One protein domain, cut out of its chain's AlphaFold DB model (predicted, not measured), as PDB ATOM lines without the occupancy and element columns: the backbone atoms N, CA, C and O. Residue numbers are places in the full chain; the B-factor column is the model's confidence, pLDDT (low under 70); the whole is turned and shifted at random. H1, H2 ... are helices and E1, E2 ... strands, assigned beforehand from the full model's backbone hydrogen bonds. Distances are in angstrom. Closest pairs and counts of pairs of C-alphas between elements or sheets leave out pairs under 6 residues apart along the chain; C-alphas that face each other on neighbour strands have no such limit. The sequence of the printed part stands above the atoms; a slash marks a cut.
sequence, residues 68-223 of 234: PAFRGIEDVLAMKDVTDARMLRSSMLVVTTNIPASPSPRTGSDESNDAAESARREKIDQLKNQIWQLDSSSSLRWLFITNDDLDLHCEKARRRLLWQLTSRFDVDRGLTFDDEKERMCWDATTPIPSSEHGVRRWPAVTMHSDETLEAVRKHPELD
ATOM      1  N   PRO A  68       8.379 -19.560  10.019       89.00
ATOM      2  CA  PRO A  68       8.236 -19.371  11.456       89.00
ATOM      3  C   PRO A  68       9.399 -18.559  12.029       89.00
ATOM      4  O   PRO A  68      10.548 -18.659  11.573       89.00
ATOM      5  N   ALA A  69       9.078 -17.716  13.006       93.00
ATOM      6  CA  ALA A  69      10.023 -16.795  13.607       93.00
ATOM      7  C   ALA A  69      10.016 -16.944  15.124       93.00
ATOM      8  O   ALA A  69       9.018 -16.627  15.772       93.00
ATOM      9  N   PHE A  70      11.152 -17.365  15.669       95.81
ATOM     10  CA  PHE A  70      11.395 -17.362  17.100       95.81
ATOM     11  C   PHE A  70      11.576 -15.924  17.594       95.81
ATOM     12  O   PHE A  70      12.310 -15.136  16.993       95.81
ATOM     13  N   ARG A  71      10.874 -15.573  18.677       94.12
ATOM     14  CA  ARG A  71      10.848 -14.208  19.237       94.12
ATOM     15  C   ARG A  71      11.402 -14.105  20.657       94.12
ATOM     16  O   ARG A  71      11.536 -12.993  21.149       94.12
ATOM     17  N   GLY A  72      11.760 -15.222  21.288       95.50
ATOM     18  CA  GLY A  72      12.233 -15.263  22.676       95.50
ATOM     19  C   GLY A  72      13.725 -14.969  22.858       95.50
ATOM     20  O   GLY A  72      14.303 -15.430  23.832       95.50
ATOM     21  N   ILE A  73      14.393 -14.271  21.927       96.81
ATOM     22  CA  ILE A  73      15.846 -14.029  22.035       96.81
ATOM     23  C   ILE A  73      16.215 -13.206  23.276       96.81
ATOM     24  O   ILE A  73      17.221 -13.505  23.907       96.81
ATOM     25  N   GLU A  74      15.398 -12.223  23.656       97.69
ATOM     26  CA  GLU A  74      15.643 -11.411  24.856       97.69
ATOM     27  C   GLU A  74      15.575 -12.262  26.133       97.69
ATOM     28  O   GLU A  74      16.405 -12.115  27.026       97.69
ATOM     29  N   ASP A  75      14.642 -13.218  26.188       98.00
ATOM     30  CA  ASP A  75      14.530 -14.160  27.304       98.00
ATOM     31  C   ASP A  75      15.729 -15.121  27.352       98.00
ATOM     32  O   ASP A  75      16.206 -15.456  28.435       98.00
ATOM     33  N   VAL A  76      16.256 -15.531  26.189       98.19
ATOM     34  CA  VAL A  76      17.494 -16.327  26.095       98.19
ATOM     35  C   VAL A  76      18.700 -15.525  26.584       98.19
ATOM     36  O   VAL A  76      19.481 -16.040  27.378       98.19
ATOM     37  N   LEU A  77      18.841 -14.265  26.165       98.25
ATOM     38  CA  LEU A  77      19.918 -13.372  26.618       98.25
ATOM     39  C   LEU A  77      19.864 -13.102  28.129       98.25
ATOM     40  O   LEU A  77      20.895 -12.847  28.745       98.25
ATOM     41  N   ALA A  78      18.678 -13.171  28.736       98.12
ATOM     42  CA  ALA A  78      18.498 -13.015  30.175       98.12
ATOM     43  C   ALA A  78      18.836 -14.284  30.989       98.12
ATOM     44  O   ALA A  78      18.858 -14.231  32.224       98.12
ATOM     45  N   MET A  79      19.082 -15.430  30.342       98.12
ATOM     46  CA  MET A  79      19.435 -16.668  31.040       98.12
ATOM     47  C   MET A  79      20.839 -16.590  31.642       98.12
ATOM     48  O   MET A  79      21.797 -16.198  30.990       98.12
ATOM     49  N   LYS A  80      20.983 -17.063  32.884       96.50
ATOM     50  CA  LYS A  80      22.257 -17.037  33.625       96.50
ATOM     51  C   LYS A  80      23.402 -17.762  32.905       96.50
ATOM     52  O   LYS A  80      24.550 -17.345  33.015       96.50
ATOM     53  N   ASP A  81      23.096 -18.874  32.247       96.69
ATOM     54  CA  ASP A  81      24.089 -19.726  31.589       96.69
ATOM     55  C   ASP A  81      24.372 -19.324  30.135       96.69
ATOM     56  O   ASP A  81      25.159 -19.991  29.468       96.69
ATOM     57  N   VAL A  82      23.772 -18.232  29.655       98.38
ATOM     58  CA  VAL A  82      24.020 -17.662  28.329       98.38
ATOM     59  C   VAL A  82      24.974 -16.482  28.460       98.38
ATOM     60  O   VAL A  82      24.731 -15.561  29.236       98.38
ATOM     61  N   THR A  83      26.058 -16.505  27.689       97.88
ATOM     62  CA  THR A  83      26.986 -15.369  27.605       97.88
ATOM     63  C   THR A  83      26.532 -14.375  26.535       97.88
ATOM     64  O   THR A  83      26.575 -13.168  26.761       97.88
ATOM     65  N   ASP A  84      26.096 -14.871  25.377       97.69
ATOM     66  CA  ASP A  84      25.590 -14.068  24.261       97.69
ATOM     67  C   ASP A  84      24.670 -14.912  23.359       97.69
ATOM     68  O   ASP A  84      24.707 -16.146  23.382       97.69
ATOM     69  N   ALA A  85      23.842 -14.269  22.538       98.19
ATOM     70  CA  ALA A  85      22.960 -14.948  21.597       98.19
ATOM     71  C   ALA A  85      22.645 -14.089  20.366       98.19
ATOM     72  O   ALA A  85      22.454 -12.877  20.439       98.19
ATOM     73  N   ARG A  86      22.519 -14.732  19.199       97.12
ATOM     74  CA  ARG A  86      22.224 -14.042  17.937       97.12
ATOM     75  C   ARG A  86      21.334 -14.867  17.017       97.12
ATOM     76  O   ARG A  86      21.629 -16.014  16.693       97.12
ATOM     77  N   MET A  87      20.297 -14.238  16.465       97.00
ATOM     78  CA  MET A  87      19.547 -14.825  15.352       97.00
ATOM     79  C   MET A  87      20.388 -14.811  14.066       97.00
ATOM     80  O   MET A  87      20.803 -13.753  13.578       97.00
ATOM     81  N   LEU A  88      20.620 -15.987  13.481       94.12
ATOM     82  CA  LEU A  88      21.210 -16.136  12.144       94.12
ATOM     83  C   LEU A  88      20.144 -16.002  11.051       94.12
ATOM     84  O   LEU A  88      20.413 -15.450   9.976       94.12
ATOM     85  N   ARG A  89      18.938 -16.497  11.339       92.31
ATOM     86  CA  ARG A  89      17.688 -16.398  10.563       92.31
ATOM     87  C   ARG A  89      16.507 -16.444  11.532       92.31
ATOM     88  O   ARG A  89      16.712 -16.697  12.709       92.31
ATOM     89  N   SER A  90      15.281 -16.245  11.042       93.44
ATOM     90  CA  SER A  90      14.066 -16.212  11.873       93.44
ATOM     91  C   SER A  90      13.856 -17.465  12.733       93.44
ATOM     92  O   SER A  90      13.310 -17.357  13.822       93.44
ATOM     93  N   SER A  91      14.319 -18.631  12.280       93.12
ATOM     94  CA  SER A  91      14.207 -19.921  12.976       93.12
ATOM     95  C   SER A  91      15.565 -20.559  13.292       93.12
ATOM     96  O   SER A  91      15.636 -21.764  13.537       93.12
ATOM     97  N   MET A  92      16.649 -19.770  13.256       95.19
ATOM     98  CA  MET A  92      18.013 -20.230  13.528       95.19
ATOM     99  C   MET A  92      18.682 -19.318  14.557       95.19
ATOM    100  O   MET A  92      19.005 -18.168  14.240       95.19
ATOM    101  N   LEU A  93      18.921 -19.843  15.753       97.88
ATOM    102  CA  LEU A  93      19.547 -19.139  16.870       97.88
ATOM    103  C   LEU A  93      20.935 -19.719  17.130       97.88
ATOM    104  O   LEU A  93      21.089 -20.937  17.172       97.88
ATOM    105  N   VAL A  94      21.928 -18.856  17.331       98.44
ATOM    106  CA  VAL A  94      23.191 -19.237  17.968       98.44
ATOM    107  C   VAL A  94      23.228 -18.685  19.388       98.44
ATOM    108  O   VAL A  94      22.837 -17.540  19.609       98.44
ATOM    109  N   VAL A  95      23.700 -19.501  20.322       98.50
ATOM    110  CA  VAL A  95      23.899 -19.179  21.734       98.50
ATOM    111  C   VAL A  95      25.344 -19.493  22.099       98.50
ATOM    112  O   VAL A  95      25.860 -20.557  21.744       98.50
ATOM    113  N   THR A  96      26.002 -18.577  22.799       98.12
ATOM    114  CA  THR A  96      27.299 -18.836  23.418       98.12
ATOM    115  C   THR A  96      27.141 -19.043  24.915       98.12
ATOM    116  O   THR A  96      26.295 -18.433  25.571       98.12
ATOM    117  N   THR A  97      27.960 -19.929  25.464       98.19
ATOM    118  CA  THR A  97      27.992 -20.220  26.896       98.19
ATOM    119  C   THR A  97      29.421 -20.472  27.341       98.19
ATOM    120  O   THR A  97      30.221 -21.071  26.619       98.19
ATOM    121  N   ASN A  98      29.716 -20.108  28.585       97.12
ATOM    122  CA  ASN A  98      30.927 -20.560  29.242       97.12
ATOM    123  C   ASN A  98      30.858 -22.063  29.552       97.12
ATOM    124  O   ASN A  98      29.891 -22.534  30.169       97.12
ATOM    125  N   ILE A  99      31.895 -22.802  29.156       96.75
ATOM    126  CA  ILE A  99      32.075 -24.220  29.477       96.75
ATOM    127  C   ILE A  99      33.335 -24.367  30.340       96.75
ATOM    128  O   ILE A  99      34.453 -24.241  29.830       96.75
ATOM    129  N   PRO A 100      33.177 -24.632  31.649       95.50
ATOM    130  CA  PRO A 100      34.305 -24.886  32.532       95.50
ATOM    131  C   PRO A 100      35.159 -26.058  32.042       95.50
ATOM    132  O   PRO A 100      34.637 -27.042  31.525       95.50
ATOM    133  N   ALA A 101      36.476 -25.948  32.230       94.81
ATOM    134  CA  ALA A 101      37.459 -26.959  31.828       94.81
ATOM    135  C   ALA A 101      37.491 -27.295  30.318       94.81
ATOM    136  O   ALA A 101      38.114 -28.283  29.931       94.81
ATOM    137  N   SER A 102      36.893 -26.462  29.454       94.19
ATOM    138  CA  SER A 102      37.151 -26.541  28.013       94.19
ATOM    139  C   SER A 102      38.654 -26.404  27.720       94.19
ATOM    140  O   SER A 102      39.294 -25.493  28.256       94.19
ATOM    141  N   PRO A 103      39.221 -27.257  26.845       94.19
ATOM    142  CA  PRO A 103      40.591 -27.111  26.374       94.19
ATOM    143  C   PRO A 103      40.881 -25.710  25.827       94.19
ATOM    144  O   PRO A 103      40.089 -25.144  25.070       94.19
ATOM    145  N   SER A 104      42.047 -25.160  26.175       89.75
ATOM    146  CA  SER A 104      42.478 -23.864  25.646       89.75
ATOM    147  C   SER A 104      42.765 -23.972  24.144       89.75
ATOM    148  O   SER A 104      43.453 -24.909  23.731       89.75
ATOM    149  N   PRO A 105      42.366 -22.987  23.320       87.06
ATOM    150  CA  PRO A 105      42.756 -22.944  21.914       87.06
ATOM    151  C   PRO A 105      44.274 -22.975  21.700       87.06
ATOM    152  O   PRO A 105      44.725 -23.503  20.693       87.06
ATOM    153  N   ARG A 106      45.081 -22.448  22.632       86.12
ATOM    154  CA  ARG A 106      46.543 -22.360  22.471       86.12
ATOM    155  C   ARG A 106      47.261 -23.679  22.758       86.12
ATOM    156  O   ARG A 106      48.307 -23.932  22.164       86.12
ATOM    157  N   THR A 107      46.746 -24.486  23.680       89.69
ATOM    158  CA  THR A 107      47.428 -25.706  24.145       89.69
ATOM    159  C   THR A 107      46.688 -26.986  23.789       89.69
ATOM    160  O   THR A 107      47.306 -28.044  23.778       89.69
ATOM    161  N   GLY A 108      45.391 -26.911  23.486       92.44
ATOM    162  CA  GLY A 108      44.546 -28.093  23.388       92.44
ATOM    163  C   GLY A 108      44.451 -28.840  24.722       92.44
ATOM    164  O   GLY A 108      44.693 -28.265  25.788       92.44
ATOM    165  N   SER A 109      44.086 -30.117  24.647       94.00
ATOM    166  CA  SER A 109      44.165 -31.083  25.743       94.00
ATOM    167  C   SER A 109      44.263 -32.507  25.195       94.00
ATOM    168  O   SER A 109      43.470 -32.896  24.335       94.00
ATOM    169  N   ASP A 110      45.193 -33.290  25.739       92.31
ATOM    170  CA  ASP A 110      45.300 -34.735  25.504       92.31
ATOM    171  C   ASP A 110      44.733 -35.562  26.674       92.31
ATOM    172  O   ASP A 110      44.443 -36.747  26.512       92.31
ATOM    173  N   GLU A 111      44.576 -34.955  27.855       93.88
ATOM    174  CA  GLU A 111      44.195 -35.655  29.083       93.88
ATOM    175  C   GLU A 111      42.678 -35.837  29.188       93.88
ATOM    176  O   GLU A 111      41.908 -34.892  29.005       93.88
ATOM    177  N   SER A 112      42.268 -37.064  29.521       94.69
ATOM    178  CA  SER A 112      40.869 -37.430  29.756       94.69
ATOM    179  C   SER A 112      40.329 -36.750  31.014       94.69
ATOM    180  O   SER A 112      40.931 -36.850  32.084       94.69
ATOM    181  N   ASN A 113      39.162 -36.118  30.907       97.12
ATOM    182  CA  ASN A 113      38.424 -35.538  32.023       97.12
ATOM    183  C   ASN A 113      36.928 -35.864  31.903       97.12
ATOM    184  O   ASN A 113      36.107 -35.031  31.514       97.12
ATOM    185  N   ASP A 114      36.581 -37.099  32.264       97.12
ATOM    186  CA  ASP A 114      35.226 -37.646  32.119       97.12
ATOM    187  C   ASP A 114      34.187 -36.871  32.952       97.12
ATOM    188  O   ASP A 114      33.051 -36.668  32.521       97.12
ATOM    189  N   ALA A 115      34.587 -36.361  34.123       98.06
ATOM    190  CA  ALA A 115      33.717 -35.566  34.988       98.06
ATOM    191  C   ALA A 115      33.355 -34.217  34.348       98.06
ATOM    192  O   ALA A 115      32.191 -33.811  34.377       98.06
ATOM    193  N   ALA A 116      34.330 -33.531  33.743       97.69
ATOM    194  CA  ALA A 116      34.079 -32.268  33.059       97.69
ATOM    195  C   ALA A 116      33.266 -32.461  31.772       97.69
ATOM    196  O   ALA A 116      32.366 -31.667  31.506       97.69
ATOM    197  N   GLU A 117      33.520 -33.530  31.010       96.50
ATOM    198  CA  GLU A 117      32.707 -33.864  29.835       96.50
ATOM    199  C   GLU A 117      31.254 -34.183  30.225       96.50
ATOM    200  O   GLU A 117      30.320 -33.689  29.594       96.50
ATOM    201  N   SER A 118      31.042 -34.925  31.315       97.44
ATOM    202  CA  SER A 118      29.700 -35.197  31.853       97.44
ATOM    203  C   SER A 118      28.976 -33.900  32.240       97.44
ATOM    204  O   SER A 118      27.838 -33.676  31.825       97.44
ATOM    205  N   ALA A 119      29.661 -33.006  32.960       98.06
ATOM    206  CA  ALA A 119      29.112 -31.710  33.361       98.06
ATOM    207  C   ALA A 119      28.805 -30.803  32.156       98.06
ATOM    208  O   ALA A 119      27.787 -30.110  32.141       98.06
ATOM    209  N   ARG A 120      29.659 -30.821  31.121       97.25
ATOM    210  CA  ARG A 120      29.415 -30.116  29.856       97.25
ATOM    211  C   ARG A 120      28.131 -30.623  29.203       97.25
ATOM    212  O   ARG A 120      27.266 -29.814  28.881       97.25
ATOM    213  N   ARG A 121      27.983 -31.941  29.040       96.38
ATOM    214  CA  ARG A 121      26.797 -32.562  28.421       96.38
ATOM    215  C   ARG A 121      25.513 -32.218  29.173       96.38
ATOM    216  O   ARG A 121      24.538 -31.824  28.541       96.38
ATOM    217  N   GLU A 122      25.528 -32.314  30.502       97.50
ATOM    218  CA  GLU A 122      24.383 -31.957  31.349       97.50
ATOM    219  C   GLU A 122      24.006 -30.479  31.194       97.50
ATOM    220  O   GLU A 122      22.840 -30.156  30.962       97.50
ATOM    221  N   LYS A 123      24.999 -29.580  31.234       97.88
ATOM    222  CA  LYS A 123      24.776 -28.144  31.039       97.88
ATOM    223  C   LYS A 123      24.151 -27.840  29.675       97.88
ATOM    224  O   LYS A 123      23.216 -27.044  29.596       97.88
ATOM    225  N   ILE A 124      24.652 -28.460  28.606       97.88
ATOM    226  CA  ILE A 124      24.131 -28.257  27.249       97.88
ATOM    227  C   ILE A 124      22.706 -28.792  27.118       97.88
ATOM    228  O   ILE A 124      21.856 -28.103  26.552       97.88
ATOM    229  N   ASP A 125      22.418 -29.970  27.674       97.12
ATOM    230  CA  ASP A 125      21.070 -30.534  27.650       97.12
ATOM    231  C   ASP A 125      20.071 -29.651  28.410       97.12
ATOM    232  O   ASP A 125      19.001 -29.322  27.889       97.12
ATOM    233  N   GLN A 126      20.451 -29.179  29.600       97.75
ATOM    234  CA  GLN A 126      19.634 -28.269  30.396       97.75
ATOM    235  C   GLN A 126      19.370 -26.951  29.658       97.75
ATOM    236  O   GLN A 126      18.217 -26.521  29.573       97.75
ATOM    237  N   LEU A 127      20.411 -26.328  29.097       98.12
ATOM    238  CA  LEU A 127      20.293 -25.068  28.362       98.12
ATOM    239  C   LEU A 127      19.400 -25.223  27.123       98.12
ATOM    240  O   LEU A 127      18.487 -24.426  26.909       98.12
ATOM    241  N   LYS A 128      19.608 -26.290  26.344       97.62
ATOM    242  CA  LYS A 128      18.760 -26.657  25.202       97.62
ATOM    243  C   LYS A 128      17.292 -26.747  25.615       97.62
ATOM    244  O   LYS A 128      16.444 -26.110  24.992       97.62
ATOM    245  N   ASN A 129      16.993 -27.502  26.672       96.69
ATOM    246  CA  ASN A 129      15.625 -27.710  27.144       96.69
ATOM    247  C   ASN A 129      14.981 -26.397  27.620       96.69
ATOM    248  O   ASN A 129      13.828 -26.134  27.286       96.69
ATOM    249  N   GLN A 130      15.723 -25.545  28.335       97.00
ATOM    250  CA  GLN A 130      15.242 -24.227  28.768       97.00
ATOM    251  C   GLN A 130      14.906 -23.318  27.581       97.00
ATOM    252  O   GLN A 130      13.831 -22.721  27.548       97.00
ATOM    253  N   ILE A 131      15.782 -23.246  26.576       97.25
ATOM    254  CA  ILE A 131      15.547 -22.440  25.367       97.25
ATOM    255  C   ILE A 131      14.329 -22.962  24.605       97.25
ATOM    256  O   ILE A 131      13.468 -22.193  24.181       97.25
ATOM    257  N   TRP A 132      14.221 -24.278  24.453       95.62
ATOM    258  CA  TRP A 132      13.094 -24.915  23.781       95.62
ATOM    259  C   TRP A 132      11.753 -24.724  24.492       95.62
ATOM    260  O   TRP A 132      10.724 -24.703  23.816       95.62
ATOM    261  N   GLN A 133      11.746 -24.561  25.816       94.62
ATOM    262  CA  GLN A 133      10.540 -24.249  26.590       94.62
ATOM    263  C   GLN A 133      10.031 -22.819  26.356       94.62
ATOM    264  O   GLN A 133       8.832 -22.582  26.494       94.62
ATOM    265  N   LEU A 134      10.900 -21.882  25.962       93.75
ATOM    266  CA  LEU A 134      10.483 -20.524  25.585       93.75
ATOM    267  C   LEU A 134       9.729 -20.481  24.251       93.75
ATOM    268  O   LEU A 134       9.014 -19.523  23.962       93.75
ATOM    269  N   ASP A 135       9.896 -21.505  23.418       90.81
ATOM    270  CA  ASP A 135       9.290 -21.585  22.098       90.81
ATOM    271  C   ASP A 135       8.087 -22.528  22.089       90.81
ATOM    272  O   ASP A 135       8.133 -23.633  21.548       90.81
ATOM    273  N   SER A 136       6.966 -22.064  22.643       80.94
ATOM    274  CA  SER A 136       5.710 -22.829  22.660       80.94
ATOM    275  C   SER A 136       5.153 -23.143  21.263       80.94
ATOM    276  O   SER A 136       4.192 -23.895  21.145       80.94
ATOM    277  N   SER A 137       5.697 -22.515  20.216       79.75
ATOM    278  CA  SER A 137       5.250 -22.644  18.826       79.75
ATOM    279  C   SER A 137       6.156 -23.508  17.946       79.75
ATOM    280  O   SER A 137       5.896 -23.594  16.746       79.75
ATOM    281  N   SER A 138       7.226 -24.094  18.499       83.06
ATOM    282  CA  SER A 138       8.243 -24.850  17.742       83.06
ATOM    283  C   SER A 138       8.775 -24.088  16.511       83.06
ATOM    284  O   SER A 138       9.085 -24.652  15.459       83.06
ATOM    285  N   SER A 139       8.858 -22.761  16.628       91.44
ATOM    286  CA  SER A 139       9.331 -21.844  15.592       91.44
ATOM    287  C   SER A 139      10.859 -21.814  15.460       91.44
ATOM    288  O   SER A 139      11.383 -21.532  14.376       91.44
ATOM    289  N   LEU A 140      11.586 -22.128  16.533       94.44
ATOM    290  CA  LEU A 140      13.028 -22.297  16.580       94.44
ATOM    291  C   LEU A 140      13.385 -23.699  16.092       94.44
ATOM    292  O   LEU A 140      13.259 -24.687  16.809       94.44
ATOM    293  N   ARG A 141      13.871 -23.772  14.854       93.06
ATOM    294  CA  ARG A 141      14.186 -25.038  14.190       93.06
ATOM    295  C   ARG A 141      15.644 -25.442  14.360       93.06
ATOM    296  O   ARG A 141      15.932 -26.625  14.479       93.06
ATOM    297  N   TRP A 142      16.552 -24.472  14.354       95.50
ATOM    298  CA  TRP A 142      17.985 -24.706  14.508       95.50
ATOM    299  C   TRP A 142      18.491 -23.941  15.720       95.50
ATOM    300  O   TRP A 142      18.519 -22.709  15.709       95.50
ATOM    301  N   LEU A 143      18.902 -24.671  16.747       97.69
ATOM    302  CA  LEU A 143      19.608 -24.122  17.892       97.69
ATOM    303  C   LEU A 143      21.077 -24.528  17.796       97.69
ATOM    304  O   LEU A 143      21.383 -25.711  17.818       97.69
ATOM    305  N   PHE A 144      21.981 -23.562  17.687       98.25
ATOM    306  CA  PHE A 144      23.420 -23.792  17.760       98.25
ATOM    307  C   PHE A 144      23.928 -23.330  19.120       98.25
ATOM    308  O   PHE A 144      23.651 -22.198  19.515       98.25
ATOM    309  N   ILE A 145      24.696 -24.168  19.810       98.50
ATOM    310  CA  ILE A 145      25.347 -23.814  21.072       98.50
ATOM    311  C   ILE A 145      26.858 -23.943  20.886       98.50
ATOM    312  O   ILE A 145      27.340 -24.956  20.385       98.50
ATOM    313  N   THR A 146      27.619 -22.914  21.250       97.38
ATOM    314  CA  THR A 146      29.090 -22.935  21.196       97.38
ATOM    315  C   THR A 146      29.699 -22.183  22.383       97.38
ATOM    316  O   THR A 146      28.981 -21.663  23.236       97.38
ATOM    317  N   ASN A 147      31.026 -22.171  22.489       95.50
ATOM    318  CA  ASN A 147      31.724 -21.451  23.553       95.50
ATOM    319  C   ASN A 147      31.587 -19.932  23.387       95.50
ATOM    320  O   ASN A 147      31.342 -19.413  22.300       95.50
ATOM    321  N   ASP A 148      31.823 -19.216  24.475       94.25
ATOM    322  CA  ASP A 148      31.871 -17.755  24.562       94.25
ATOM    323  C   ASP A 148      33.193 -17.134  24.082       94.25
ATOM    324  O   ASP A 148      33.501 -15.982  24.378       94.25
ATOM    325  N   ASP A 149      33.957 -17.863  23.266       89.81
ATOM    326  CA  ASP A 149      35.239 -17.424  22.713       89.81
ATOM    327  C   ASP A 149      35.102 -16.710  21.352       89.81
ATOM    328  O   ASP A 149      36.055 -16.647  20.570       89.81
ATOM    329  N   LEU A 150      33.916 -16.181  21.035       88.38
ATOM    330  CA  LEU A 150      33.624 -15.391  19.837       88.38
ATOM    331  C   LEU A 150      32.615 -14.281  20.156       88.38
ATOM    332  O   LEU A 150      31.498 -14.563  20.574       88.38
ATOM    333  N   ASP A 151      32.967 -13.033  19.840       90.62
ATOM    334  CA  ASP A 151      31.993 -11.940  19.739       90.62
ATOM    335  C   ASP A 151      31.078 -12.183  18.525       90.62
ATOM    336  O   ASP A 151      31.514 -12.096  17.365       90.62
ATOM    337  N   LEU A 152      29.802 -12.486  18.787       93.19
ATOM    338  CA  LEU A 152      28.818 -12.797  17.753       93.19
ATOM    339  C   LEU A 152      28.441 -11.588  16.895       93.19
ATOM    340  O   LEU A 152      27.888 -11.784  15.808       93.19
ATOM    341  N   HIS A 153      28.709 -10.362  17.337       92.62
ATOM    342  CA  HIS A 153      28.221  -9.126  16.726       92.62
ATOM    343  C   HIS A 153      29.277  -8.394  15.897       92.62
ATOM    344  O   HIS A 153      28.919  -7.552  15.068       92.62
ATOM    345  N   CYS A 154      30.550  -8.763  16.030       87.81
ATOM    346  CA  CYS A 154      31.632  -8.147  15.273       87.81
ATOM    347  C   CYS A 154      31.581  -8.410  13.752       87.81
ATOM    348  O   CYS A 154      30.934  -9.338  13.240       87.81
ATOM    349  N   GLU A 155      32.314  -7.589  12.992       85.19
ATOM    350  CA  GLU A 155      32.485  -7.812  11.558       85.19
ATOM    351  C   GLU A 155      33.140  -9.179  11.307       85.19
ATOM    352  O   GLU A 155      34.076  -9.593  11.992       85.19
ATOM    353  N   LYS A 156      32.642  -9.898  10.294       84.81
ATOM    354  CA  LYS A 156      33.114 -11.238   9.907       84.81
ATOM    355  C   LYS A 156      32.950 -12.320  10.994       84.81
ATOM    356  O   LYS A 156      33.405 -13.438  10.751       84.81
ATOM    357  N   ALA A 157      32.216 -12.077  12.090       88.56
ATOM    358  CA  ALA A 157      31.891 -13.091  13.108       88.56
ATOM    359  C   ALA A 157      31.362 -14.398  12.492       88.56
ATOM    360  O   ALA A 157      31.809 -15.485  12.834       88.56
ATOM    361  N   ARG A 158      30.487 -14.295  11.479       90.12
ATOM    362  CA  ARG A 158      29.906 -15.452  10.773       90.12
ATOM    363  C   ARG A 158      30.942 -16.374  10.124       90.12
ATOM    364  O   ARG A 158      30.685 -17.565   9.999       90.12
ATOM    365  N   ARG A 159      32.096 -15.844   9.699       87.75
ATOM    366  CA  ARG A 159      33.170 -16.652   9.103       87.75
ATOM    367  C   ARG A 159      33.846 -17.520  10.160       87.75
ATOM    368  O   ARG A 159      34.053 -18.702   9.912       87.75
ATOM    369  N   ARG A 160      34.157 -16.948  11.326       86.25
ATOM    370  CA  ARG A 160      34.714 -17.704  12.458       86.25
ATOM    371  C   ARG A 160      33.677 -18.654  13.054       86.25
ATOM    372  O   ARG A 160      34.017 -19.793  13.345       86.25
ATOM    373  N   LEU A 161      32.418 -18.224  13.139       91.94
ATOM    374  CA  LEU A 161      31.320 -19.065  13.601       91.94
ATOM    375  C   LEU A 161      31.164 -20.312  12.726       91.94
ATOM    376  O   LEU A 161      31.055 -21.400  13.266       91.94
ATOM    377  N   LEU A 162      31.225 -20.183  11.394       91.94
ATOM    378  CA  LEU A 162      31.167 -21.344  10.498       91.94
ATOM    379  C   LEU A 162      32.229 -22.392  10.859       91.94
ATOM    380  O   LEU A 162      31.904 -23.568  10.951       91.94
ATOM    381  N   TRP A 163      33.467 -21.956  11.110       89.25
ATOM    382  CA  TRP A 163      34.536 -22.852  11.550       89.25
ATOM    383  C   TRP A 163      34.242 -23.481  12.917       89.25
ATOM    384  O   TRP A 163      34.409 -24.688  13.056       89.25
ATOM    385  N   GLN A 164      33.783 -22.705  13.908       89.50
ATOM    386  CA  GLN A 164      33.447 -23.241  15.235       89.50
ATOM    387  C   GLN A 164      32.349 -24.302  15.145       89.50
ATOM    388  O   GLN A 164      32.510 -25.383  15.709       89.50
ATOM    389  N   LEU A 165      31.281 -24.013  14.395       93.12
ATOM    390  CA  LEU A 165      30.131 -24.900  14.250       93.12
ATOM    391  C   LEU A 165      30.506 -26.240  13.627       93.12
ATOM    392  O   LEU A 165      29.989 -27.258  14.067       93.12
ATOM    393  N   THR A 166      31.392 -26.263  12.632       90.00
ATOM    394  CA  THR A 166      31.718 -27.510  11.926       90.00
ATOM    395  C   THR A 166      32.971 -28.203  12.437       90.00
ATOM    396  O   THR A 166      33.074 -29.411  12.290       90.00
ATOM    397  N   SER A 167      33.919 -27.489  13.048       88.56
ATOM    398  CA  SER A 167      35.192 -28.094  13.472       88.56
ATOM    399  C   SER A 167      35.116 -28.724  14.858       88.56
ATOM    400  O   SER A 167      35.871 -29.650  15.129       88.56
ATOM    401  N   ARG A 168      34.234 -28.225  15.740       90.25
ATOM    402  CA  ARG A 168      34.018 -28.726  17.119       90.25
ATOM    403  C   ARG A 168      32.935 -29.799  17.216       90.25
ATOM    404  O   ARG A 168      32.693 -30.353  18.286       90.25
ATOM    405  N   PHE A 169      32.272 -30.067  16.104       90.12
ATOM    406  CA  PHE A 169      31.068 -30.866  16.060       90.12
ATOM    407  C   PHE A 169      31.366 -32.290  15.610       90.12
ATOM    408  O   PHE A 169      32.166 -32.525  14.714       90.12
ATOM    409  N   ASP A 170      30.679 -33.220  16.248       88.31
ATOM    410  CA  ASP A 170      30.567 -34.609  15.839       88.31
ATOM    411  C   ASP A 170      29.077 -34.953  15.855       88.31
ATOM    412  O   ASP A 170      28.361 -34.493  16.745       88.31
ATOM    413  N   VAL A 171      28.595 -35.709  14.869       89.25
ATOM    414  CA  VAL A 171      27.153 -35.941  14.705       89.25
ATOM    415  C   VAL A 171      26.589 -36.765  15.858       89.25
ATOM    416  O   VAL A 171      25.537 -36.414  16.385       89.25
ATOM    417  N   ASP A 172      27.298 -37.812  16.279       85.94
ATOM    418  CA  ASP A 172      26.815 -38.755  17.290       85.94
ATOM    419  C   ASP A 172      26.768 -38.119  18.685       85.94
ATOM    420  O   ASP A 172      25.868 -38.394  19.480       85.94
ATOM    421  N   ARG A 173      27.719 -37.224  18.976       87.75
ATOM    422  CA  ARG A 173      27.774 -36.492  20.250       87.75
ATOM    423  C   ARG A 173      26.948 -35.207  20.247       87.75
ATOM    424  O   ARG A 173      26.342 -34.859  21.258       87.75
ATOM    425  N   GLY A 174      27.033 -34.446  19.162       91.75
ATOM    426  CA  GLY A 174      26.672 -33.031  19.127       91.75
ATOM    427  C   GLY A 174      25.314 -32.735  18.505       91.75
ATOM    428  O   GLY A 174      24.845 -31.601  18.611       91.75
ATOM    429  N   LEU A 175      24.670 -33.704  17.849       94.75
ATOM    430  CA  LEU A 175      23.373 -33.498  17.212       94.75
ATOM    431  C   LEU A 175      22.251 -34.129  18.031       94.75
ATOM    432  O   LEU A 175      22.194 -35.341  18.210       94.75
ATOM    433  N   THR A 176      21.304 -33.309  18.475       94.94
ATOM    434  CA  THR A 176      20.083 -33.795  19.129       94.94
ATOM    435  C   THR A 176      18.847 -33.221  18.456       94.94
ATOM    436  O   THR A 176      18.878 -32.132  17.884       94.94
ATOM    437  N   PHE A 177      17.747 -33.962  18.518       94.44
ATOM    438  CA  PHE A 177      16.441 -33.544  18.019       94.44
ATOM    439  C   PHE A 177      15.455 -33.474  19.179       94.44
ATOM    440  O   PHE A 177      15.700 -34.054  20.239       94.44
ATOM    441  N   ASP A 178      14.351 -32.766  18.983       92.75
ATOM    442  CA  ASP A 178      13.171 -32.990  19.807       92.75
ATOM    443  C   ASP A 178      12.460 -34.296  19.416       92.75
ATOM    444  O   ASP A 178      12.798 -34.934  18.414       92.75
ATOM    445  N   ASP A 179      11.463 -34.684  20.211       89.75
ATOM    446  CA  ASP A 179      10.757 -35.963  20.065       89.75
ATOM    447  C   ASP A 179      10.118 -36.130  18.676       89.75
ATOM    448  O   ASP A 179      10.131 -37.218  18.098       89.75
ATOM    449  N   GLU A 180       9.607 -35.036  18.108       89.19
ATOM    450  CA  GLU A 180       8.949 -35.017  16.799       89.19
ATOM    451  C   GLU A 180       9.920 -34.762  15.628       89.19
ATOM    452  O   GLU A 180       9.523 -34.814  14.463       89.19
ATOM    453  N   LYS A 181      11.213 -34.518  15.898       89.81
ATOM    454  CA  LYS A 181      12.214 -34.097  14.896       89.81
ATOM    455  C   LYS A 181      11.741 -32.889  14.070       89.81
ATOM    456  O   LYS A 181      11.915 -32.813  12.840       89.81
ATOM    457  N   GLU A 182      11.153 -31.910  14.742       88.94
ATOM    458  CA  GLU A 182      10.782 -30.616  14.174       88.94
ATOM    459  C   GLU A 182      11.901 -29.583  14.305       88.94
ATOM    460  O   GLU A 182      12.073 -28.745  13.403       88.94
ATOM    461  N   ARG A 183      12.693 -29.705  15.372       92.31
ATOM    462  CA  ARG A 183      13.838 -28.854  15.702       92.31
ATOM    463  C   ARG A 183      15.058 -29.693  16.059       92.31
ATOM    464  O   ARG A 183      14.957 -30.843  16.478       92.31
ATOM    465  N   MET A 184      16.228 -29.103  15.864       95.38
ATOM    466  CA  MET A 184      17.501 -29.687  16.260       95.38
ATOM    467  C   MET A 184      18.269 -28.749  17.181       95.38
ATOM    468  O   MET A 184      18.145 -27.522  17.092       95.38
ATOM    469  N   CYS A 185      19.121 -29.344  18.002       97.25
ATOM    470  CA  CYS A 185      20.193 -28.668  18.699       97.25
ATOM    471  C   CYS A 185      21.535 -29.208  18.203       97.25
ATOM    472  O   CYS A 185      21.758 -30.418  18.156       97.25
ATOM    473  N   TRP A 186      22.403 -28.278  17.832       97.44
ATOM    474  CA  TRP A 186      23.754 -28.480  17.346       97.44
ATOM    475  C   TRP A 186      24.724 -27.963  18.403       97.44
ATOM    476  O   TRP A 186      24.931 -26.755  18.549       97.44
ATOM    477  N   ASP A 187      25.316 -28.885  19.144       97.25
ATOM    478  CA  ASP A 187      26.349 -28.607  20.128       97.25
ATOM    479  C   ASP A 187      27.725 -28.587  19.454       97.25
ATOM    480  O   ASP A 187      28.302 -29.614  19.095       97.25
ATOM    481  N   ALA A 188      28.234 -27.374  19.274       96.12
ATOM    482  CA  ALA A 188      29.561 -27.074  18.765       96.12
ATOM    483  C   ALA A 188      30.443 -26.449  19.854       96.12
ATOM    484  O   ALA A 188      31.261 -25.561  19.577       96.12
ATOM    485  N   THR A 189      30.255 -26.855  21.110       95.75
ATOM    486  CA  THR A 189      31.209 -26.518  22.167       95.75
ATOM    487  C   THR A 189      32.500 -27.322  22.015       95.75
ATOM    488  O   THR A 189      32.516 -28.407  21.435       95.75
ATOM    489  N   THR A 190      33.612 -26.768  22.495       93.81
ATOM    490  CA  THR A 190      34.932 -27.395  22.482       93.81
ATOM    491  C   THR A 190      34.845 -28.744  23.199       93.81
ATOM    492  O   THR A 190      34.536 -28.762  24.395       93.81
ATOM    493  N   PRO A 191      35.124 -29.859  22.501       91.50
ATOM    494  CA  PRO A 191      35.092 -31.182  23.105       91.50
ATOM    495  C   PRO A 191      36.089 -31.284  24.258       91.50
ATOM    496  O   PRO A 191      37.231 -30.836  24.135       91.50
ATOM    497  N   ILE A 192      35.664 -31.880  25.369       95.19
ATOM    498  CA  ILE A 192      36.549 -32.203  26.485       95.19
ATOM    499  C   ILE A 192      36.955 -33.671  26.312       95.19
ATOM    500  O   ILE A 192      36.066 -34.523  26.269       95.19
ATOM    501  N   PRO A 193      38.259 -33.993  26.179       94.12
ATOM    502  CA  PRO A 193      38.688 -35.375  25.998       94.12
ATOM    503  C   PRO A 193      38.146 -36.265  27.117       94.12
ATOM    504  O   PRO A 193      38.194 -35.896  28.291       94.12
ATOM    505  N   SER A 194      37.616 -37.427  26.755       93.94
ATOM    506  CA  SER A 194      36.939 -38.330  27.680       93.94
ATOM    507  C   SER A 194      37.014 -39.759  27.167       93.94
ATOM    508  O   SER A 194      36.582 -40.068  26.056       93.94
ATOM    509  N   SER A 195      37.540 -40.644  28.004       91.94
ATOM    510  CA  SER A 195      37.597 -42.077  27.729       91.94
ATOM    511  C   SER A 195      36.225 -42.722  27.912       91.94
ATOM    512  O   SER A 195      35.866 -43.606  27.140       91.94
ATOM    513  N   GLU A 196      35.445 -42.256  28.893       92.94
ATOM    514  CA  GLU A 196      34.090 -42.754  29.167       92.94
ATOM    515  C   GLU A 196      33.119 -42.431  28.025       92.94
ATOM    516  O   GLU A 196      32.327 -43.279  27.615       92.94
ATOM    517  N   HIS A 197      33.216 -41.218  27.475       90.06
ATOM    518  CA  HIS A 197      32.303 -40.716  26.446       90.06
ATOM    519  C   HIS A 197      32.871 -40.815  25.024       90.06
ATOM    520  O   HIS A 197      32.268 -40.298  24.087       90.06
ATOM    521  N   GLY A 198      34.029 -41.462  24.850       87.69
ATOM    522  CA  GLY A 198      34.650 -41.686  23.539       87.69
ATOM    523  C   GLY A 198      35.128 -40.410  22.833       87.69
ATOM    524  O   GLY A 198      35.254 -40.396  21.607       87.69
ATOM    525  N   VAL A 199      35.400 -39.342  23.586       89.06
ATOM    526  CA  VAL A 199      35.857 -38.050  23.063       89.06
ATOM    527  C   VAL A 199      37.383 -38.037  22.996       89.06
ATOM    528  O   VAL A 199      38.072 -38.194  24.004       89.06
ATOM    529  N   ARG A 200      37.930 -37.847  21.794       87.12
ATOM    530  CA  ARG A 200      39.380 -37.813  21.567       87.12
ATOM    531  C   ARG A 200      40.027 -36.552  22.141       87.12
ATOM    532  O   ARG A 200      39.361 -35.596  22.533       87.12
ATOM    533  N   ARG A 201      41.364 -36.552  22.126       89.44
ATOM    534  CA  ARG A 201      42.172 -35.353  22.356       89.44
ATOM    535  C   ARG A 201      41.704 -34.185  21.492       89.44
ATOM    536  O   ARG A 201      41.363 -34.364  20.323       89.44
ATOM    537  N   TRP A 202      41.788 -32.987  22.047       92.00
ATOM    538  CA  TRP A 202      41.464 -31.759  21.346       92.00
ATOM    539  C   TRP A 202      42.749 -30.988  21.026       92.00
ATOM    540  O   TRP A 202      43.447 -30.577  21.953       92.00
ATOM    541  N   PRO A 203      43.117 -30.794  19.748       89.94
ATOM    542  CA  PRO A 203      44.378 -30.160  19.394       89.94
ATOM    543  C   PRO A 203      44.347 -28.648  19.628       89.94
ATOM    544  O   PRO A 203      43.298 -28.002  19.591       89.94
ATOM    545  N   ALA A 204      45.535 -28.071  19.798       88.25
ATOM    546  CA  ALA A 204      45.712 -26.629  19.740       88.25
ATOM    547  C   ALA A 204      45.356 -26.084  18.346       88.25
ATOM    548  O   ALA A 204      45.645 -26.696  17.315       88.25
ATOM    549  N   VAL A 205      44.773 -24.892  18.320       84.44
ATOM    550  CA  VAL A 205      44.569 -24.090  17.118       84.44
ATOM    551  C   VAL A 205      45.875 -23.378  16.783       84.44
ATOM    552  O   VAL A 205      46.518 -22.779  17.646       84.44
ATOM    553  N   THR A 206      46.267 -23.405  15.510       79.81
ATOM    554  CA  THR A 206      47.445 -22.672  15.042       79.81
ATOM    555  C   THR A 206      47.225 -21.171  15.204       79.81
ATOM    556  O   THR A 206      46.411 -20.571  14.502       79.81
ATOM    557  N   MET A 207      47.980 -20.561  16.113       78.50
ATOM    558  CA  MET A 207      47.937 -19.130  16.398       78.50
ATOM    559  C   MET A 207      49.306 -18.493  16.173       78.50
ATOM    560  O   MET A 207      50.343 -19.103  16.434       78.50
ATOM    561  N   HIS A 208      49.307 -17.245  15.711       82.19
ATOM    562  CA  HIS A 208      50.525 -16.443  15.634       82.19
ATOM    563  C   HIS A 208      50.994 -16.039  17.040       82.19
ATOM    564  O   HIS A 208      50.183 -15.889  17.956       82.19
ATOM    565  N   SER A 209      52.307 -15.872  17.226       83.12
ATOM    566  CA  SER A 209      52.845 -15.312  18.469       83.12
ATOM    567  C   SER A 209      52.508 -13.825  18.580       83.12
ATOM    568  O   SER A 209      52.374 -13.145  17.562       83.12
ATOM    569  N   ASP A 210      52.447 -13.305  19.805       83.25
ATOM    570  CA  ASP A 210      52.196 -11.878  20.049       83.25
ATOM    571  C   ASP A 210      53.266 -11.000  19.380       83.25
ATOM    572  O   ASP A 210      52.958  -9.952  18.822       83.25
ATOM    573  N   GLU A 211      54.517 -11.474  19.347       87.62
ATOM    574  CA  GLU A 211      55.614 -10.841  18.610       87.62
ATOM    575  C   GLU A 211      55.317 -10.747  17.107       87.62
ATOM    576  O   GLU A 211      55.496  -9.689  16.504       87.62
ATOM    577  N   THR A 212      54.814 -11.831  16.504       85.31
ATOM    578  CA  THR A 212      54.441 -11.853  15.082       85.31
ATOM    579  C   THR A 212      53.282 -10.899  14.818       85.31
ATOM    580  O   THR A 212      53.327 -10.129  13.861       85.31
ATOM    581  N   LEU A 213      52.250 -10.925  15.666       83.50
ATOM    582  CA  LEU A 213      51.084 -10.050  15.533       83.50
ATOM    583  C   LEU A 213      51.477  -8.573  15.656       83.50
ATOM    584  O   LEU A 213      51.038  -7.753  14.851       83.50
ATOM    585  N   GLU A 214      52.355  -8.233  16.600       84.25
ATOM    586  CA  GLU A 214      52.839  -6.863  16.772       84.25
ATOM    587  C   GLU A 214      53.747  -6.419  15.614       84.25
ATOM    588  O   GLU A 214      53.679  -5.263  15.190       84.25
ATOM    589  N   ALA A 215      54.562  -7.321  15.056       86.31
ATOM    590  CA  ALA A 215      55.356  -7.045  13.859       86.31
ATOM    591  C   ALA A 215      54.466  -6.773  12.634       86.31
ATOM    592  O   ALA A 215      54.693  -5.802  11.912       86.31
ATOM    593  N   VAL A 216      53.414  -7.577  12.439       84.56
ATOM    594  CA  VAL A 216      52.404  -7.374  11.386       84.56
ATOM    595  C   VAL A 216      51.681  -6.039  11.577       84.56
ATOM    596  O   VAL A 216      51.514  -5.295  10.613       84.56
ATOM    597  N   ARG A 217      51.303  -5.697  12.815       81.56
ATOM    598  CA  ARG A 217      50.598  -4.446  13.137       81.56
ATOM    599  C   ARG A 217      51.430  -3.194  12.857       81.56
ATOM    600  O   ARG A 217      50.866  -2.158  12.534       81.56
ATOM    601  N   LYS A 218      52.757  -3.280  12.991       85.62
ATOM    602  CA  LYS A 218      53.697  -2.178  12.720       85.62
ATOM    603  C   LYS A 218      54.114  -2.069  11.251       85.62
ATOM    604  O   LYS A 218      54.873  -1.159  10.919       85.62
ATOM    605  N   HIS A 219      53.701  -3.001  10.388       86.56
ATOM    606  CA  HIS A 219      54.167  -3.044   9.006       86.56
ATOM    607  C   HIS A 219      53.450  -1.980   8.145       86.56
ATOM    608  O   HIS A 219      52.252  -2.128   7.900       86.56
ATOM    609  N   PRO A 220      54.150  -0.966   7.595       87.25
ATOM    610  CA  PRO A 220      53.512   0.205   6.971       87.25
ATOM    611  C   PRO A 220      52.587  -0.118   5.787       87.25
ATOM    612  O   PRO A 220      51.582   0.547   5.553       87.25
ATOM    613  N   GLU A 221      52.896  -1.166   5.019       86.88
ATOM    614  CA  GLU A 221      52.053  -1.592   3.889       86.88
ATOM    615  C   GLU A 221      50.695  -2.167   4.325       86.88
ATOM    616  O   GLU A 221      49.767  -2.266   3.509       86.88
ATOM    617  N   LEU A 222      50.583  -2.550   5.601       83.19
ATOM    618  CA  LEU A 222      49.409  -3.186   6.180       83.19
ATOM    619  C   LEU A 222      48.489  -2.198   6.916       83.19
ATOM    620  O   LEU A 222      47.360  -2.572   7.224       83.19
ATOM    621  N   ASP A 223      48.893  -0.934   7.093       79.19
ATOM    622  CA  ASP A 223      48.125   0.110   7.803       79.19
ATOM    623  C   ASP A 223      46.725   0.353   7.211       79.19
ATOM    624  O   ASP A 223      45.798   0.778   7.898       79.19
TER     625      ASP A 223
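What this domain is: This is residues 68 to 223 of the 234 residues of an uncharacterized protein of Candidatus Poseidoniaceae archaeon (UniProt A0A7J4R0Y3). A strongly twisted sheet of five strands makes the core, with the long helix H2 and the short H1 over one face and H3 across the other. Residues 209 to 223, with H5, stick out from this body as an arm. The printed part has 156 residues with five named helices and five named strands, in the order H1 E1 E2 H2 E3 H3 H4 E4 E5 H5; the mixed sheet runs E1, E2, E3, E5, E4. The class is mixed, helices and strands, with 75 residues, under half, in named elements. The whole is compact, with a radius of gyration of the C-alphas of 17.3 A and spans of 54 by 40 by 25 A.

How they stand to each other: H1, residues 73 to 77, is on the sheet over E1, residues 84 to 89, at a height over the sheet of 8.0 A; their closest C-alphas, of Leu 77 and Ala 85, are 6.1 A apart. E1 and E2, residues 92 to 97, form an antiparallel hairpin, with N 86 and O 94 at 2.9 A. H2, residues 114 to 134, is on the same face as H1, over E3, residues 142 to 147, and E5, residues 184 to 188, at a height of 8.1 A. It runs slantwise to the strands, at 39 degrees to E3 on the local plane; the closest C-alphas of H2 and E5, of Lys 128 and Cys 185, are 7.0 A apart. E2, H2 and E3 form a strand-helix-strand unit, two parallel neighbour strands with a helix between, its crossover right-handed; N 95 and O 144 are 2.8 A apart. H3, residues 157 to 167, is on the opposite face and gives three layers, helices on both faces of a sheet, with H2. It runs across the strands, at 89 degrees to E3 on the local plane; the closest C-alphas of H3 and E5, of Leu 165 and Ala 188, are 5.0 A apart. H4, residues 171 to 174, only grazes the sheet. E4, residues 175 to 177, and E5 form an antiparallel hairpin, with N 185 and O 176 at 2.8 A; E3 and E5 are parallel, with N 145 and O 186 at 2.9 A. H5, residues 210 to 217, is not on the sheet. Every O i to N i+4 pair is within hydrogen-bond range in H1, H2 and H5, and 6 of 7 in H3; H4 is too short for such a pair.

Where its parts are: H1 begins at C-alpha 73, (15.846, -14.029, 22.035). H2 measures 30.8 A, H3 15.4 A, E1 16.0 A, E2 16.7 A and E3 16.8 A. H5 ends at C-alpha 217, (50.598, -4.446, 13.137).

The domain as a whole: The two C-alphas farthest apart, of Glu 180 and Pro 220, are 57.6 A apart. The printed part has no cut; the links E2 to H2 and E5 to H5 are long. No printed residue is under 70 in pLDDT.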